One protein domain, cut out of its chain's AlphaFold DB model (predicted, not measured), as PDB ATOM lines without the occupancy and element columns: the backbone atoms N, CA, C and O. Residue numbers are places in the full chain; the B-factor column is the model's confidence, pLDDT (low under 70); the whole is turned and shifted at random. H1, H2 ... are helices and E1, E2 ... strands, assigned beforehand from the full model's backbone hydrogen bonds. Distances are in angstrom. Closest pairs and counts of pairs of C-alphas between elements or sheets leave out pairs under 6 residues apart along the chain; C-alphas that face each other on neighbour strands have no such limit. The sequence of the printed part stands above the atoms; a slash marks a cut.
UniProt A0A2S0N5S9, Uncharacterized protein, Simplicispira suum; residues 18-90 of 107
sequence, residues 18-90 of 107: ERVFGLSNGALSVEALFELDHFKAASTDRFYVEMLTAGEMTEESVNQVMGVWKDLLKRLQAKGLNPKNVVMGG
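This is residues 18 to 90 of the 107 residues of an uncharacterized protein of Simplicispira suum (UniProt A0A2S0N5S9). The long helix H2 runs along one side of a loose row of three strands, in which E2 and E3 are paired side by side and E1 stands near E2 without pairing with it. The short helix H1 packs on E1, at the end of the row away from E3. The printed part has 73 residues, in the order E1, H1, E2, H2, E3, and its class is mixed, helices and strands; the two-stranded sheet, E2 next to E3, is parallel. The whole is compact, with a radius of gyration of the C-alphas of 12.3 A and spans of 35 by 24 by 19 A.

E1, residues 18 to 24, pairs with no named strand; its residues 23 to 24 pair antiparallel with residues 27 to 28. H1, residues 30 to 38, comes closest to E1 at the C-alphas of Phe 21 and Ala 32, 4.5 A apart. E2, residues 46 to 52, and E1 are near each other, with 12 pairs of C-alphas within 10 A. H2, residues 59 to 78, comes closest to E2 at the C-alphas of Met 51 and Val 65, 7.9 A apart. H1 and H2 are close but not clearly touching, the closest C-alphas being those of Leu 36 and Leu 76, 7.3 A apart; they run the same way at a shallow tilt of 30 degrees. E3, residues 86 to 90, is the parallel neighbour of E2, at 31 degrees, with N 89 and O 49 at 2.7 A, within hydrogen-bond range. E2, H2 and E3 form a strand-helix-strand unit, two parallel neighbour strands with a helix between them in the chain, and its crossover is right-handed. In H1 and H2 every O i to N i+4 pair is within hydrogen-bond range.

E1 starts at C-alpha 18 (15.303, 5.883, 29.296) and is 19.3 A long; H1 is 12.9 A, E2 19.6 A and E3 12.9 A. H2, 29.1 A long, starts at C-alpha 59 (-6.509, 17.890, 39.032), and E3 ends at C-alpha 90 (-0.076, 8.261, 28.731).

The two C-alphas farthest apart, those of Thr 44 and Glu 56, are 35.0 A apart. The printed part has no cut, the link from E1 to H1 is tight, and the other three are short. The mean pLDDT of the printed part is 89.7, and residues 56 to 57 are under 70.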
ATOM      1  N   GLU A  18      16.220   5.331  28.310       88.31
ATOM      2  CA  GLU A  18      15.303   5.883  29.296       88.31
ATOM      3  C   GLU A  18      16.046   6.845  30.225       88.31
ATOM      4  O   GLU A  18      17.167   6.575  30.659       88.31
ATOM      5  N   ARG A  19      15.424   7.991  30.494       91.94
ATOM      6  CA  ARG A  19      15.898   9.021  31.418       91.94
ATOM      7  C   ARG A  19      14.779   9.294  32.410       91.94
ATOM      8  O   ARG A  19      13.702   9.723  32.003       91.94
ATOM      9  N   VAL A  20      15.024   9.033  33.689       92.88
ATOM     10  CA  VAL A  20      14.010   9.163  34.742       92.88
ATOM     11  C   VAL A  20      14.277  10.430  35.542       92.88
ATOM     12  O   VAL A  20      15.329  10.575  36.160       92.88
ATOM     13  N   PHE A  21      13.309  11.337  35.547       94.62
ATOM     14  CA  PHE A  21      13.338  12.569  36.324       94.62
ATOM     15  C   PHE A  21      12.368  12.435  37.496       94.62
ATOM     16  O   PHE A  21      11.176  12.716  37.363       94.62
ATOM     17  N   GLY A  22      12.880  11.960  38.632       93.44
ATOM     18  CA  GLY A  22      12.107  11.827  39.865       93.44
ATOM     19  C   GLY A  22      11.601  13.174  40.382       93.44
ATOM     20  O   GLY A  22      12.272  14.202  40.240       93.44
ATOM     21  N   LEU A  23      10.416  13.158  40.987       91.06
ATOM     22  CA  LEU A  23       9.799  14.320  41.611       91.06
ATOM     23  C   LEU A  23       9.858  14.204  43.137       91.06
ATOM     24  O   LEU A  23       9.669  13.133  43.706       91.06
ATOM     25  N   SER A  24      10.114  15.326  43.804       88.00
ATOM     26  CA  SER A  24      10.064  15.458  45.258       88.00
ATOM     27  C   SER A  24       9.428  16.796  45.609       88.00
ATOM     28  O   SER A  24       9.847  17.838  45.102       88.00
ATOM     29  N   ASN A  25       8.379  16.769  46.436       84.12
ATOM     30  CA  ASN A  25       7.640  17.958  46.881       84.12
ATOM     31  C   ASN A  25       7.216  18.901  45.736       84.12
ATOM     32  O   ASN A  25       7.282  20.122  45.870       84.12
ATOM     33  N   GLY A  26       6.802  18.349  44.591       83.06
ATOM     34  CA  GLY A  26       6.342  19.158  43.458       83.06
ATOM     35  C   GLY A  26       7.420  19.766  42.575       83.06
ATOM     36  O   GLY A  26       7.105  20.627  41.758       83.06
ATOM     37  N   ALA A  27       8.672  19.353  42.738       89.94
ATOM     38  CA  ALA A  27       9.795  19.787  41.921       89.94
ATOM     39  C   ALA A  27      10.655  18.585  41.512       89.94
ATOM     40  O   ALA A  27      10.444  17.469  41.983       89.94
ATOM     41  N   LEU A  28      11.633  18.806  40.633       93.19
ATOM     42  CA  LEU A  28      12.642  17.793  40.311       93.19
ATOM     43  C   LEU A  28      13.462  17.449  41.562       93.19
ATOM     44  O   LEU A  28      13.895  18.352  42.280       93.19
ATOM     45  N   SER A  29      13.705  16.158  41.794       94.62
ATOM     46  CA  SER A  29      14.637  15.716  42.831       94.62
ATOM     47  C   SER A  29      16.075  16.145  42.505       94.62
ATOM     48  O   SER A  29      16.398  16.516  41.373       94.62
ATOM     49  N   VAL A  30      16.968  16.077  43.493       93.50
ATOM     50  CA  VAL A  30      18.391  16.402  43.298       93.50
ATOM     51  C   VAL A  30      19.021  15.472  42.257       93.50
ATOM     52  O   VAL A  30      19.751  15.923  41.378       93.50
ATOM     53  N   GLU A  31      18.682  14.187  42.292       94.12
ATOM     54  CA  GLU A  31      19.128  13.181  41.325       94.12
ATOM     55  C   GLU A  31      18.626  13.503  39.913       94.12
ATOM     56  O   GLU A  31      19.378  13.391  38.948       94.12
ATOM     57  N   ALA A  32      17.383  13.977  39.785       94.31
ATOM     58  CA  ALA A  32      16.825  14.401  38.504       94.31
ATOM     59  C   ALA A  32      17.542  15.637  37.931       94.31
ATOM     60  O   ALA A  32      17.681  15.762  36.713       94.31
ATOM     61  N   LEU A  33      18.028  16.543  38.788       94.44
ATOM     62  CA  LEU A  33      18.864  17.668  38.359       94.44
ATOM     63  C   LEU A  33      20.231  17.192  37.852       94.44
ATOM     64  O   LEU A  33      20.680  17.665  36.808       94.44
ATOM     65  N   PHE A  34      20.852  16.215  38.520       94.31
ATOM     66  CA  PHE A  34      22.077  15.592  38.014       94.31
ATOM     67  C   PHE A  34      21.846  14.903  36.665       94.31
ATOM     68  O   PHE A  34      22.647  15.086  35.747       94.31
ATOM     69  N   GLU A  35      20.749  14.164  36.499       94.44
ATOM     70  CA  GLU A  35      20.420  13.532  35.217       94.44
ATOM     71  C   GLU A  35      20.222  14.577  34.108       94.44
ATOM     72  O   GLU A  35      20.717  14.421  32.989       94.44
ATOM     73  N   LEU A  36      19.559  15.693  34.427       95.62
ATOM     74  CA  LEU A  36      19.368  16.813  33.508       95.62
ATOM     75  C   LEU A  36      20.696  17.454  33.084       95.62
ATOM     76  O   LEU A  36      20.847  17.858  31.928       95.62
ATOM     77  N   ASP A  37      21.670  17.548  33.986       95.06
ATOM     78  CA  ASP A  37      22.973  18.115  33.653       95.06
ATOM     79  C   ASP A  37      23.746  17.256  32.652       95.06
ATOM     80  O   ASP A  37      24.366  17.808  31.731       95.06
ATOM     81  N   HIS A  38      23.628  15.930  32.772       93.25
ATOM     82  CA  HIS A  38      24.232  14.947  31.869       93.25
ATOM     83  C   HIS A  38      23.422  14.716  30.588       93.25
ATOM     84  O   HIS A  38      23.926  14.109  29.636       93.25
ATOM     85  N   PHE A  39      22.187  15.213  30.530       94.19
ATOM     86  CA  PHE A  39      21.337  15.069  29.364       94.19
ATOM     87  C   PHE A  39      21.916  15.808  28.151       94.19
ATOM     88  O   PHE A  39      22.256  16.992  28.203       94.19
ATOM     89  N   LYS A  40      21.976  15.100  27.023       91.00
ATOM     90  CA  LYS A  40      22.286  15.645  25.701       91.00
ATOM     91  C   LYS A  40      21.416  14.949  24.666       91.00
ATOM     92  O   LYS A  40      21.291  13.724  24.693       91.00
ATOM     93  N   ALA A  41      20.865  15.725  23.744       91.94
ATOM     94  CA  ALA A  41      20.078  15.215  22.633       91.94
ATOM     95  C   ALA A  41      20.481  15.891  21.324       91.94
ATOM     96  O   ALA A  41      20.889  17.053  21.310       91.94
ATOM     97  N   ALA A  42      20.339  15.163  20.221       90.50
ATOM     98  CA  ALA A  42      20.362  15.760  18.895       90.50
ATOM     99  C   ALA A  42      18.979  16.332  18.553       90.50
ATOM    100  O   ALA A  42      17.950  15.804  18.975       90.50
ATOM    101  N   SER A  43      18.930  17.361  17.709       88.12
ATOM    102  CA  SER A  43      17.665  17.976  17.273       88.12
ATOM    103  C   SER A  43      16.777  17.039  16.440       88.12
ATOM    104  O   SER A  43      15.582  17.300  16.276       88.12
ATOM    105  N   THR A  44      17.351  15.954  15.917       90.12
ATOM    106  CA  THR A  44      16.675  14.877  15.182       90.12
ATOM    107  C   THR A  44      16.157  13.764  16.085       90.12
ATOM    108  O   THR A  44      15.353  12.951  15.629       90.12
ATOM    109  N   ASP A  45      16.595  13.718  17.348       92.00
ATOM    110  CA  ASP A  45      16.155  12.700  18.295       92.00
ATOM    111  C   ASP A  45      14.656  12.836  18.560       92.00
ATOM    112  O   ASP A  45      14.100  13.940  18.599       92.00
ATOM    113  N   ARG A  46      14.001  11.686  18.734       92.12
ATOM    114  CA  ARG A  46      12.578  11.584  19.049       92.12
ATOM    115  C   ARG A  46      12.411  11.028  20.443       92.12
ATOM    116  O   ARG A  46      13.084  10.066  20.814       92.12
ATOM    117  N   PHE A  47      11.486  11.615  21.188       92.56
ATOM    118  CA  PHE A  47      11.248  11.238  22.568       92.56
ATOM    119  C   PHE A  47       9.768  10.995  22.826       92.56
ATOM    120  O   PHE A  47       8.903  11.711  22.326       92.56
ATOM    121  N   TYR A  48       9.502   9.985  23.640       91.56
ATOM    122  CA  TYR A  48       8.210   9.721  24.244       91.56
ATOM    123  C   TYR A  48       8.294  10.044  25.736       91.56
ATOM    124  O   TYR A  48       9.303   9.732  26.365       91.56
ATOM    125  N   VAL A  49       7.280  10.703  26.287       92.25
ATOM    126  CA  VAL A  49       7.268  11.130  27.695       92.25
ATOM    127  C   VAL A  49       6.194  10.369  28.446       92.25
ATOM    128  O   VAL A  49       5.033  10.441  28.066       92.25
ATOM    129  N   GLU A  50       6.548   9.701  29.532       90.19
ATOM    130  CA  GLU A  50       5.584   9.107  30.455       90.19
ATOM    131  C   GLU A  50       5.576   9.888  31.765       90.19
ATOM    132  O   GLU A  50       6.616  10.342  32.243       90.19
ATOM    133  N   MET A  51       4.393  10.039  32.351       88.62
ATOM    134  CA  MET A  51       4.229  10.614  33.683       88.62
ATOM    135  C   MET A  51       3.831   9.487  34.624       88.62
ATOM    136  O   MET A  51       2.781   8.867  34.450       88.62
ATOM    137  N   LEU A  52       4.708   9.188  35.574       87.62
ATOM    138  CA  LEU A  52       4.493   8.202  36.619       87.62
ATOM    139  C   LEU A  52       3.963   8.928  37.849       87.62
ATOM    140  O   LEU A  52       4.553   9.934  38.249       87.62
ATOM    141  N   THR A  53       2.874   8.428  38.431       82.25
ATOM    142  CA  THR A  53       2.338   8.962  39.689       82.25
ATOM    143  C   THR A  53       2.232   7.881  40.756       82.25
ATOM    144  O   THR A  53       1.726   6.782  40.497       82.25
ATOM    145  N   ALA A  54       2.690   8.199  41.968       78.56
ATOM    146  CA  ALA A  54       2.646   7.309  43.124       78.56
ATOM    147  C   ALA A  54       1.250   7.198  43.758       78.56
ATOM    148  O   ALA A  54       0.958   6.229  44.456       78.56
ATOM    149  N   GLY A  55       0.369   8.163  43.481       72.81
ATOM    150  CA  GLY A  55      -1.001   8.215  43.989       72.81
ATOM    151  C   GLY A  55      -2.056   8.438  42.904       72.81
ATOM    152  O   GLY A  55      -1.766   8.416  41.702       72.81
ATOM    153  N   GLU A  56      -3.297   8.650  43.350       69.69
ATOM    154  CA  GLU A  56      -4.397   9.076  42.485       69.69
ATOM    155  C   GLU A  56      -4.102  10.452  41.874       69.69
ATOM    156  O   GLU A  56      -3.665  11.374  42.565       69.69
ATOM    157  N   MET A  57      -4.365  10.599  40.573       69.88
ATOM    158  CA  MET A  57      -4.269  11.897  39.907       69.88
ATOM    159  C   MET A  57      -5.467  12.765  40.293       69.88
ATOM    160  O   MET A  57      -6.554  12.627  39.732       69.88
ATOM    161  N   THR A  58      -5.252  13.700  41.213       80.69
ATOM    162  CA  THR A  58      -6.127  14.866  41.374       80.69
ATOM    163  C   THR A  58      -5.795  15.911  40.309       80.69
ATOM    164  O   THR A  58      -4.664  15.974  39.822       80.69
ATOM    165  N   GLU A  59      -6.748  16.776  39.963       81.81
ATOM    166  CA  GLU A  59      -6.509  17.890  39.032       81.81
ATOM    167  C   GLU A  59      -5.338  18.782  39.489       81.81
ATOM    168  O   GLU A  59      -4.527  19.234  38.681       81.81
ATOM    169  N   GLU A  60      -5.188  18.959  40.803       82.12
ATOM    170  CA  GLU A  60      -4.064  19.662  41.422       82.12
ATOM    171  C   GLU A  60      -2.722  18.971  41.138       82.12
ATOM    172  O   GLU A  60      -1.793  19.611  40.641       82.12
ATOM    173  N   SER A  61      -2.636  17.655  41.363       77.44
ATOM    174  CA  SER A  61      -1.416  16.882  41.094       77.44
ATOM    175  C   SER A  61      -1.040  16.884  39.607       77.44
ATOM    176  O   SER A  61       0.133  17.016  39.257       77.44
ATOM    177  N   VAL A  62      -2.031  16.832  38.709       80.44
ATOM    178  CA  VAL A  62      -1.815  16.929  37.259       80.44
ATOM    179  C   VAL A  62      -1.248  18.294  36.900       80.44
ATOM    180  O   VAL A  62      -0.245  18.378  36.192       80.44
ATOM    181  N   ASN A  63      -1.853  19.369  37.407       85.31
ATOM    182  CA  ASN A  63      -1.383  20.729  37.159       85.31
ATOM    183  C   ASN A  63       0.046  20.938  37.674       85.31
ATOM    184  O   ASN A  63       0.860  21.568  36.992       85.31
ATOM    185  N   GLN A  64       0.372  20.356  38.826       86.19
ATOM    186  CA  GLN A  64       1.707  20.388  39.409       86.19
ATOM    187  C   GLN A  64       2.732  19.659  38.529       86.19
ATOM    188  O   GLN A  64       3.721  20.268  38.115       86.19
ATOM    189  N   VAL A  65       2.482  18.396  38.166       86.62
ATOM    190  CA  VAL A  65       3.380  17.602  37.304       86.62
ATOM    191  C   VAL A  65       3.543  18.257  35.930       86.62
ATOM    192  O   VAL A  65       4.654  18.341  35.407       86.62
ATOM    193  N   MET A  66       2.465  18.802  35.361       88.38
ATOM    194  CA  MET A  66       2.513  19.548  34.102       88.38
ATOM    195  C   MET A  66       3.321  20.844  34.211       88.38
ATOM    196  O   MET A  66       3.988  21.232  33.248       88.38
ATOM    197  N   GLY A  67       3.273  21.518  35.361       91.81
ATOM    198  CA  GLY A  67       4.134  22.656  35.673       91.81
ATOM    199  C   GLY A  67       5.607  22.259  35.646       91.81
ATOM    200  O   GLY A  67       6.388  22.843  34.891       91.81
ATOM    201  N   VAL A  68       5.961  21.191  36.369       93.44
ATOM    202  CA  VAL A  68       7.330  20.655  36.387       93.44
ATOM    203  C   VAL A  68       7.778  20.229  34.992       93.44
ATOM    204  O   VAL A  68       8.887  20.559  34.574       93.44
ATOM    205  N   TRP A  69       6.912  19.556  34.230       93.94
ATOM    206  CA  TRP A  69       7.209  19.151  32.860       93.94
ATOM    207  C   TRP A  69       7.519  20.343  31.954       93.94
ATOM    208  O   TRP A  69       8.500  20.308  31.215       93.94
ATOM    209  N   LYS A  70       6.725  21.419  32.011       93.38
ATOM    210  CA  LYS A  70       6.967  22.622  31.196       93.38
ATOM    211  C   LYS A  70       8.329  23.241  31.493       93.38
ATOM    212  O   LYS A  70       9.020  23.663  30.563       93.38
ATOM    213  N   ASP A  71       8.725  23.292  32.760       95.12
ATOM    214  CA  ASP A  71      10.020  23.849  33.144       95.12
ATOM    215  C   ASP A  71      11.181  22.913  32.809       95.12
ATOM    216  O   ASP A  71      12.206  23.372  32.298       95.12
ATOM    217  N   LEU A  72      11.005  21.603  32.993       95.56
ATOM    218  CA  LEU A  72      11.958  20.594  32.542       95.56
ATOM    219  C   LEU A  72      12.155  20.668  31.021       95.56
ATOM    220  O   LEU A  72      13.290  20.722  30.557       95.56
ATOM    221  N   LEU A  73      11.076  20.762  30.238       95.44
ATOM    222  CA  LEU A  73      11.127  20.837  28.778       95.44
ATOM    223  C   LEU A  73      11.951  22.037  28.291       95.44
ATOM    224  O   LEU A  73      12.769  21.872  27.388       95.44
ATOM    225  N   LYS A  74      11.806  23.222  28.902       95.62
ATOM    226  CA  LYS A  74      12.644  24.396  28.576       95.62
ATOM    227  C   LYS A  74      14.133  24.114  28.803       95.62
ATOM    228  O   LYS A  74      14.973  24.508  27.998       95.62
ATOM    229  N   ARG A  75      14.474  23.414  29.890       96.31
ATOM    230  CA  ARG A  75      15.867  23.055  30.201       96.31
ATOM    231  C   ARG A  75      16.403  21.985  29.249       96.31
ATOM    232  O   ARG A  75      17.535  22.095  28.791       96.31
ATOM    233  N   LEU A  76      15.583  20.998  28.886       95.81
ATOM    234  CA  LEU A  76      15.933  19.979  27.892       95.81
ATOM    235  C   LEU A  76      16.137  20.591  26.496       95.81
ATOM    236  O   LEU A  76      17.061  20.196  25.786       95.81
ATOM    237  N   GLN A  77      15.332  21.590  26.115       95.00
ATOM    238  CA  GLN A  77      15.510  22.346  24.868       95.00
ATOM    239  C   GLN A  77      16.886  23.012  24.799       95.00
ATOM    240  O   GLN A  77      17.578  22.899  23.787       95.00
ATOM    241  N   ALA A  78      17.326  23.638  25.894       95.38
ATOM    242  CA  ALA A  78      18.662  24.231  25.986       95.38
ATOM    243  C   ALA A  78      19.797  23.193  25.846       95.38
ATOM    244  O   ALA A  78      20.931  23.554  25.538       95.38
ATOM    245  N   LYS A  79      19.496  21.901  26.033       95.12
ATOM    246  CA  LYS A  79      20.418  20.763  25.886       95.12
ATOM    247  C   LYS A  79      20.260  20.020  24.543       95.12
ATOM    248  O   LYS A  79      20.791  18.921  24.383       95.12
ATOM    249  N   GLY A  80      19.548  20.612  23.578       93.50
ATOM    250  CA  GLY A  80      19.456  20.128  22.194       93.50
ATOM    251  C   GLY A  80      18.195  19.331  21.849       93.50
ATOM    252  O   GLY A  80      18.011  18.968  20.686       93.50
ATOM    253  N   LEU A  81      17.295  19.089  22.809       95.19
ATOM    254  CA  LEU A  81      16.013  18.443  22.524       95.19
ATOM    255  C   LEU A  81      15.122  19.360  21.673       95.19
ATOM    256  O   LEU A  81      14.930  20.537  21.978       95.19
ATOM    257  N   ASN A  82      14.516  18.799  20.625       94.56
ATOM    258  CA  ASN A  82      13.539  19.497  19.794       94.56
ATOM    259  C   ASN A  82      12.104  19.173  20.255       94.56
ATOM    260  O   ASN A  82      11.679  18.024  20.118       94.56
ATOM    261  N   PRO A  83      11.315  20.156  20.720       92.06
ATOM    262  CA  PRO A  83       9.953  19.925  21.215       92.06
ATOM    263  C   PRO A  83       9.010  19.322  20.180       92.06
ATOM    264  O   PRO A  83       8.099  18.589  20.542       92.06
ATOM    265  N   LYS A  84       9.239  19.594  18.887       93.12
ATOM    266  CA  LYS A  84       8.425  19.037  17.793       93.12
ATOM    267  C   LYS A  84       8.560  17.517  17.668       93.12
ATOM    268  O   LYS A  84       7.697  16.882  17.074       93.12
ATOM    269  N   ASN A  85       9.630  16.950  18.222       92.75
ATOM    270  CA  ASN A  85       9.907  15.518  18.214       92.75
ATOM    271  C   ASN A  85       9.576  14.847  19.554       92.75
ATOM    272  O   ASN A  85       9.939  13.687  19.761       92.75
ATOM    273  N   VAL A  86       8.925  15.571  20.467       92.69
ATOM    274  CA  VAL A  86       8.455  15.024  21.736       92.69
ATOM    275  C   VAL A  86       6.981  14.691  21.620       92.69
ATOM    276  O   VAL A  86       6.156  15.551  21.316       92.69
ATOM    277  N   VAL A  87       6.647  13.439  21.902       90.81
ATOM    278  CA  VAL A  87       5.270  12.976  22.015       90.81
ATOM    279  C   VAL A  87       4.984  12.732  23.486       90.81
ATOM    280  O   VAL A  87       5.648  11.916  24.126       90.81
ATOM    281  N   MET A  88       3.998  13.444  24.029       87.00
ATOM    282  CA  MET A  88       3.495  13.125  25.359       87.00
ATOM    283  C   MET A  88       2.741  11.804  25.304       87.00
ATOM    284  O   MET A  88       1.853  11.603  24.474       87.00
ATOM    285  N   GLY A  89       3.156  10.901  26.170       80.88
ATOM    286  CA  GLY A  89       2.537   9.621  26.386       80.88
ATOM    287  C   GLY A  89       1.384   9.656  27.364       80.88
ATOM    288  O   GLY A  89       0.937  10.711  27.811       80.88
ATOM    289  N   GLY A  90       0.903   8.455  27.674       72.00
ATOM    290  CA  GLY A  90      -0.076   8.261  28.731       72.00
ATOM    291  C   GLY A  90       0.563   8.389  30.111       72.00
ATOM    292  O   GLY A  90       1.770   8.195  30.282       72.00
TER     293      GLY A  90